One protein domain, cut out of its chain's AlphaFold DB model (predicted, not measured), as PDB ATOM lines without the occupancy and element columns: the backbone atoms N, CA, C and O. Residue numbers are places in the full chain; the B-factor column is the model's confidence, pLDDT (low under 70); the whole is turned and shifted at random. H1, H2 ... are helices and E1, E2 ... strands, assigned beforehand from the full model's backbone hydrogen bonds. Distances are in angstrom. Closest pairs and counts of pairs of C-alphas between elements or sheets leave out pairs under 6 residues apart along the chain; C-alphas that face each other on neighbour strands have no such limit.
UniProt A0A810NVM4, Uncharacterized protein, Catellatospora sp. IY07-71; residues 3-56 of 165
ATOM      1  N   VAL A   3     161.043 118.429 169.054       54.38
ATOM      2  CA  VAL A   3     159.995 117.894 168.164       54.38
ATOM      3  C   VAL A   3     159.896 118.773 166.911       54.38
ATOM      4  O   VAL A   3     159.803 120.002 167.012       54.38
ATOM      5  N   GLN A   4     159.949 118.148 165.728       50.34
ATOM      6  CA  GLN A   4     160.024 118.818 164.423       50.34
ATOM      7  C   GLN A   4     158.868 118.426 163.492       50.34
ATOM      8  O   GLN A   4     158.542 117.249 163.361       50.34
ATOM      9  N   ALA A   5     158.335 119.400 162.750       42.88
ATOM     10  CA  ALA A   5     157.572 119.166 161.524       42.88
ATOM     11  C   ALA A   5     158.105 120.104 160.425       42.88
ATOM     12  O   ALA A   5     158.239 121.308 160.644       42.88
ATOM     13  N   ARG A   6     158.475 119.550 159.258       49.81
ATOM     14  CA  ARG A   6     158.966 120.286 158.066       49.81
ATOM     15  C   ARG A   6     160.024 121.377 158.360       49.81
ATOM     16  O   ARG A   6     159.897 122.513 157.916       49.81
ATOM     17  N   GLN A   7     161.088 121.004 159.081       55.12
ATOM     18  CA  GLN A   7     162.234 121.856 159.461       55.12
ATOM     19  C   GLN A   7     161.937 123.024 160.429       55.12
ATOM     20  O   GLN A   7     162.760 123.928 160.564       55.12
ATOM     21  N   ARG A   8     160.809 123.021 161.155       66.81
ATOM     22  CA  ARG A   8     160.545 123.999 162.228       66.81
ATOM     23  C   ARG A   8     160.451 123.309 163.587       66.81
ATOM     24  O   ARG A   8     159.773 122.295 163.730       66.81
ATOM     25  N   MET A   9     161.166 123.850 164.573       75.88
ATOM     26  CA  MET A   9     161.151 123.368 165.956       75.88
ATOM     27  C   MET A   9     159.914 123.913 166.674       75.88
ATOM     28  O   MET A   9     159.819 125.121 166.893       75.88
ATOM     29  N   LEU A  10     158.973 123.030 167.021       83.56
ATOM     30  CA  LEU A  10     157.668 123.404 167.588       83.56
ATOM     31  C   LEU A  10     157.626 123.294 169.116       83.56
ATOM     32  O   LEU A  10     156.919 124.055 169.769       83.56
ATOM     33  N   ALA A  11     158.456 122.428 169.694       81.75
ATOM     34  CA  ALA A  11     158.656 122.339 171.133       81.75
ATOM     35  C   ALA A  11     160.093 121.899 171.447       81.75
ATOM     36  O   ALA A  11     160.663 121.051 170.753       81.75
ATOM     37  N   GLN A  12     160.683 122.482 172.492       83.06
ATOM     38  CA  GLN A  12     161.991 122.095 173.018       83.06
ATOM     39  C   GLN A  12     162.022 122.339 174.524       83.06
ATOM     40  O   GLN A  12     161.545 123.377 174.975       83.06
ATOM     41  N   GLY A  13     162.628 121.410 175.263       79.75
ATOM     42  CA  GLY A  13     162.694 121.475 176.717       79.75
ATOM     43  C   GLY A  13     163.628 120.458 177.373       79.75
ATOM     44  O   GLY A  13     164.076 119.501 176.718       79.75
ATOM     45  N   PHE A  14     163.864 120.652 178.673       81.56
ATOM     46  CA  PHE A  14     164.596 119.739 179.559       81.56
ATOM     47  C   PHE A  14     163.608 118.975 180.445       81.56
ATOM     48  O   PHE A  14     163.225 119.447 181.510       81.56
ATOM     49  N   ALA A  15     163.155 117.818 179.966       87.06
ATOM     50  CA  ALA A  15     162.212 116.984 180.703       87.06
ATOM     51  C   ALA A  15     162.837 116.449 182.008       87.06
ATOM     52  O   ALA A  15     164.041 116.177 182.019       87.06
ATOM     53  N   PRO A  16     162.038 116.262 183.074       86.94
ATOM     54  CA  PRO A  16     162.533 115.747 184.350       86.94
ATOM     55  C   PRO A  16     162.924 114.263 184.281       86.94
ATOM     56  O   PRO A  16     163.834 113.836 184.986       86.94
ATOM     57  N   ASP A  17     162.264 113.488 183.417       91.44
ATOM     58  CA  ASP A  17     162.504 112.060 183.229       91.44
ATOM     59  C   ASP A  17     162.017 111.578 181.845       91.44
ATOM     60  O   ASP A  17     161.431 112.329 181.055       91.44
ATOM     61  N   LEU A  18     162.287 110.305 181.536       93.31
ATOM     62  CA  LEU A  18     161.897 109.678 180.270       93.31
ATOM     63  C   LEU A  18     160.394 109.376 180.167       93.31
ATOM     64  O   LEU A  18     159.880 109.303 179.053       93.31
ATOM     65  N   ALA A  19     159.680 109.212 181.282       93.75
ATOM     66  CA  ALA A  19     158.242 108.948 181.257       93.75
ATOM     67  C   ALA A  19     157.472 110.203 180.817       93.75
ATOM     68  O   ALA A  19     156.598 110.122 179.956       93.75
ATOM     69  N   ALA A  20     157.874 111.376 181.312       91.31
ATOM     70  CA  ALA A  20     157.359 112.669 180.877       91.31
ATOM     71  C   ALA A  20     157.599 112.905 179.377       91.31
ATOM     72  O   ALA A  20     156.717 113.403 178.673       91.31
ATOM     73  N   VAL A  21     158.774 112.506 178.873       91.62
ATOM     74  CA  VAL A  21     159.083 112.516 177.435       91.62
ATOM     75  C   VAL A  21     158.127 111.606 176.663       91.62
ATOM     76  O   VAL A  21     157.543 112.051 175.676       91.62
ATOM     77  N   ALA A  22     157.945 110.360 177.108       93.69
ATOM     78  CA  ALA A  22     157.093 109.387 176.430       93.69
ATOM     79  C   ALA A  22     155.627 109.846 176.355       93.69
ATOM     80  O   ALA A  22     155.042 109.795 175.274       93.69
ATOM     81  N   ASP A  23     155.057 110.361 177.451       93.12
ATOM     82  CA  ASP A  23     153.676 110.874 177.465       93.12
ATOM     83  C   ASP A  23     153.525 112.092 176.535       93.12
ATOM     84  O   ASP A  23     152.616 112.161 175.708       93.12
ATOM     85  N   THR A  24     154.493 113.014 176.561       92.50
ATOM     86  CA  THR A  24     154.486 114.185 175.666       92.50
ATOM     87  C   THR A  24     154.521 113.775 174.190       92.50
ATOM     88  O   THR A  24     153.771 114.319 173.376       92.50
ATOM     89  N   VAL A  25     155.365 112.798 173.832       91.38
ATOM     90  CA  VAL A  25     155.449 112.264 172.461       91.38
ATOM     91  C   VAL A  25     154.159 111.551 172.066       91.38
ATOM     92  O   VAL A  25     153.680 111.766 170.954       91.38
ATOM     93  N   ALA A  26     153.575 110.745 172.955       93.62
ATOM     94  CA  ALA A  26     152.324 110.043 172.685       93.62
ATOM     95  C   ALA A  26     151.178 111.027 172.403       93.62
ATOM     96  O   ALA A  26     150.462 110.873 171.412       93.62
ATOM     97  N   ARG A  27     151.044 112.094 173.204       93.56
ATOM     98  CA  ARG A  27     150.027 113.130 172.964       93.56
ATOM     99  C   ARG A  27     150.269 113.910 171.680       93.56
ATOM    100  O   ARG A  27     149.320 114.170 170.945       93.56
ATOM    101  N   TRP A  28     151.524 114.241 171.379       90.94
ATOM    102  CA  TRP A  28     151.883 114.873 170.108       90.94
ATOM    103  C   TRP A  28     151.496 114.000 168.907       90.94
ATOM    104  O   TRP A  28     150.870 114.480 167.967       90.94
ATOM    105  N   GLN A  29     151.829 112.705 168.943       92.12
ATOM    106  CA  GLN A  29     151.452 111.747 167.896       92.12
ATOM    107  C   GLN A  29     149.930 111.587 167.778       92.12
ATOM    108  O   GLN A  29     149.428 111.363 166.682       92.12
ATOM    109  N   GLY A  30     149.204 111.765 168.885       92.62
ATOM    110  CA  GLY A  30     147.744 111.851 168.924       92.62
ATOM    111  C   GLY A  30     147.153 113.154 168.368       92.62
ATOM    112  O   GLY A  30     145.933 113.285 168.337       92.62
ATOM    113  N   GLY A  31     147.979 114.105 167.919       91.75
ATOM    114  CA  GLY A  31     147.545 115.352 167.282       91.75
ATOM    115  C   GLY A  31     147.499 116.577 168.197       91.75
ATOM    116  O   GLY A  31     147.029 117.626 167.757       91.75
ATOM    117  N   ALA A  32     147.987 116.476 169.438       93.06
ATOM    118  CA  ALA A  32     148.052 117.623 170.339       93.06
ATOM    119  C   ALA A  32     148.937 118.745 169.767       93.06
ATOM    120  O   ALA A  32     150.019 118.504 169.227       93.06
ATOM    121  N   ARG A  33     148.493 119.990 169.932       91.75
ATOM    122  CA  ARG A  33     149.221 121.202 169.548       91.75
ATOM    123  C   ARG A  33     150.342 121.513 170.534       91.75
ATOM    124  O   ARG A  33     150.277 121.151 171.705       91.75
ATOM    125  N   ALA A  34     151.358 122.256 170.097       89.06
ATOM    126  CA  ALA A  34     152.486 122.611 170.963       89.06
ATOM    127  C   ALA A  34     152.033 123.457 172.164       89.06
ATOM    128  O   ALA A  34     152.578 123.327 173.256       89.06
ATOM    129  N   THR A  35     151.014 124.292 171.965       92.31
ATOM    130  CA  THR A  35     150.353 125.078 173.018       92.31
ATOM    131  C   THR A  35     149.681 124.211 174.081       92.31
ATOM    132  O   THR A  35     149.877 124.446 175.273       92.31
ATOM    133  N   GLU A  36     148.960 123.171 173.666       93.56
ATOM    134  CA  GLU A  36     148.327 122.204 174.570       93.56
ATOM    135  C   GLU A  36     149.379 121.416 175.357       93.56
ATOM    136  O   GLU A  36     149.237 121.219 176.563       93.56
ATOM    137  N   LEU A  37     150.477 121.027 174.703       92.69
ATOM    138  CA  LEU A  37     151.594 120.371 175.378       92.69
ATOM    139  C   LEU A  37     152.266 121.305 176.399       92.69
ATOM    140  O   LEU A  37     152.509 120.893 177.527       92.69
ATOM    141  N   ALA A  38     152.546 122.560 176.038       91.38
ATOM    142  CA  ALA A  38     153.190 123.527 176.934       91.38
ATOM    143  C   ALA A  38     152.325 123.880 178.156       91.38
ATOM    144  O   ALA A  38     152.861 124.148 179.229       91.38
ATOM    145  N   ALA A  39     150.996 123.836 178.020       91.88
ATOM    146  CA  ALA A  39     150.075 124.026 179.139       91.88
ATOM    147  C   ALA A  39     150.151 122.887 180.174       91.88
ATOM    148  O   ALA A  39     149.935 123.122 181.360       91.88
ATOM    149  N   VAL A  40     150.466 121.664 179.736       93.00
ATOM    150  CA  VAL A  40     150.584 120.479 180.606       93.00
ATOM    151  C   VAL A  40     152.013 120.300 181.124       93.00
ATOM    152  O   VAL A  40     152.216 119.886 182.264       93.00
ATOM    153  N   TRP A  41     153.012 120.625 180.301       90.88
ATOM    154  CA  TRP A  41     154.423 120.374 180.575       90.88
ATOM    155  C   TRP A  41     155.257 121.657 180.508       90.88
ATOM    156  O   TRP A  41     155.827 121.970 179.459       90.88
ATOM    157  N   PRO A  42     155.435 122.352 181.650       85.25
ATOM    158  CA  PRO A  42     156.194 123.603 181.722       85.25
ATOM    159  C   PRO A  42     157.645 123.489 181.249       85.25
ATOM    160  O   PRO A  42     158.248 124.479 180.841       85.25
ATOM    161  N   TYR A  43     158.220 122.281 181.259       85.25
ATOM    162  CA  TYR A  43     159.580 122.065 180.772       85.25
ATOM    163  C   TYR A  43     159.737 122.356 179.268       85.25
ATOM    164  O   TYR A  43     160.867 122.500 178.807       85.25
ATOM    165  N   LEU A  44     158.640 122.452 178.502       86.94
ATOM    166  CA  LEU A  44     158.616 122.829 177.080       86.94
ATOM    167  C   LEU A  44     158.654 124.354 176.840       86.94
ATOM    168  O   LEU A  44     158.708 124.797 175.683       86.94
ATOM    169  N   GLY A  45     158.653 125.141 177.920       87.25
ATOM    170  CA  GLY A  45     158.529 126.598 177.920       87.25
ATOM    171  C   GLY A  45     157.086 127.064 178.113       87.25
ATOM    172  O   GLY A  45     156.185 126.260 178.355       87.25
ATOM    173  N   SER A  46     156.855 128.374 178.014       91.69
ATOM    174  CA  SER A  46     155.514 128.931 178.184       91.69
ATOM    175  C   SER A  46     154.576 128.601 177.016       91.69
ATOM    176  O   SER A  46     155.002 128.368 175.878       91.69
ATOM    177  N   VAL A  47     153.265 128.681 177.270       91.94
ATOM    178  CA  VAL A  47     152.241 128.642 176.208       91.94
ATOM    179  C   VAL A  47     152.501 129.738 175.169       91.94
ATOM    180  O   VAL A  47     152.406 129.482 173.974       91.94
ATOM    181  N   ARG A  48     152.938 130.928 175.599       94.25
ATOM    182  CA  ARG A  48     153.286 132.042 174.705       94.25
ATOM    183  C   ARG A  48     154.435 131.686 173.755       94.25
ATOM    184  O   ARG A  48     154.377 132.015 172.570       94.25
ATOM    185  N   LEU A  49     155.469 130.998 174.245       92.81
ATOM    186  CA  LEU A  49     156.564 130.512 173.404       92.81
ATOM    187  C   LEU A  49     156.068 129.467 172.398       92.81
ATOM    188  O   LEU A  49     156.476 129.495 171.235       92.81
ATOM    189  N   ALA A  50     155.173 128.570 172.814       92.31
ATOM    190  CA  ALA A  50     154.566 127.595 171.915       92.31
ATOM    191  C   ALA A  50     153.716 128.264 170.819       92.31
ATOM    192  O   ALA A  50     153.894 127.959 169.641       92.31
ATOM    193  N   GLU A  51     152.876 129.239 171.166       94.31
ATOM    194  CA  GLU A  51     152.099 130.014 170.193       94.31
ATOM    195  C   GLU A  51     152.996 130.744 169.182       94.31
ATOM    196  O   GLU A  51     152.717 130.752 167.982       94.31
ATOM    197  N   ALA A  52     154.094 131.352 169.646       94.06
ATOM    198  CA  ALA A  52     155.051 132.025 168.773       94.06
ATOM    199  C   ALA A  52     155.693 131.047 167.771       94.06
ATOM    200  O   ALA A  52     155.833 131.374 166.590       94.06
ATOM    201  N   ARG A  53     156.028 129.827 168.217       91.50
ATOM    202  CA  ARG A  53     156.543 128.756 167.346       91.50
ATOM    203  C   ARG A  53     155.506 128.311 166.318       91.50
ATOM    204  O   ARG A  53     155.850 128.177 165.146       91.50
ATOM    205  N   GLU A  54     154.253 128.132 166.730       91.25
ATOM    206  CA  GLU A  54     153.152 127.754 165.834       91.25
ATOM    207  C   GLU A  54     152.886 128.821 164.761       91.25
ATOM    208  O   GLU A  54     152.713 128.480 163.591       91.25
ATOM    209  N   ARG A  55     152.939 130.112 165.119       93.06
ATOM    210  CA  ARG A  55     152.837 131.224 164.153       93.06
ATOM    211  C   ARG A  55     154.071 131.368 163.254       93.06
ATOM    212  O   ARG A  55     154.007 132.052 162.236       93.06
ATOM    213  N   GLY A  56     155.195 130.746 163.613       90.88
ATOM    214  CA  GLY A  56     156.471 130.929 162.925       90.88
ATOM    215  C   GLY A  56     157.109 132.300 163.168       90.88
ATOM    216  O   GLY A  56     157.901 132.754 162.342       90.88
TER     217      GLY A  56
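This is residues 3 to 56 of the 165 residues of an uncharacterized protein of Catellatospora sp. IY07-71 (UniProt A0A810NVM4). Three short helices make most of the body, with H2 between H1 and H3. H2 and H3 lie side by side, H1 slants away from H2, and a small strand hairpin, E1 and E2, packs on H3 through E2. The printed part has 54 residues, with two named strands and then three named helices along the chain, E1 E2 H1 H2 H3; the sheet, order E1 - E2, is antiparallel and the class is mixed, helices and strands. It is compact, with a radius of gyration of the C-alphas of 10.2 A, and rounded, spanning 29 by 20 by 16 A.

E1, residues 3 to 5, and E2, residues 8 to 12, form an antiparallel hairpin at 162 degrees, with N 3 and O 11 at 3.1 A and N 10 and O 3 at 3.1 A, within hydrogen-bond range. The closest C-alphas of E2 and H3, residues 47 to 55, are those of Leu 10 and Arg 53, 5.5 A apart. H3 touches H2, residues 34 to 40, closest at the C-alphas of Thr 35 and Ala 50, 5.0 A; this helical hairpin runs opposite ways at a shallow tilt of 12 degrees. H1, residues 18 to 29, touches H2 with residues 24 to 28 alone, closest at the C-alphas of Thr 24 and Leu 37, 6.8 A; this helical hairpin runs opposite ways at a steep tilt of 43 degrees. H1 and H3 are apart, and E1 and H1 are only just apart, at 8.4 A. In H1, H2 and H3 every O i to N i+4 pair is within hydrogen-bond range.

E1 begins at C-alpha 3 (159.995, 117.894, 168.164) and is 7.2 A long; E2 is 11.1 A. H1 is 16.3 A, from C-alpha 18 (161.897, 109.678, 180.270), and H2 10.1 A. H3 is 12.3 A and ends at C-alpha 55 (152.837, 131.224, 164.153).

The two C-alphas farthest apart, those of Asp 17 and Arg 55, are 28.7 A apart. The printed part has no cut, and no link is long. Residues 3 to 8 are under pLDDT 70.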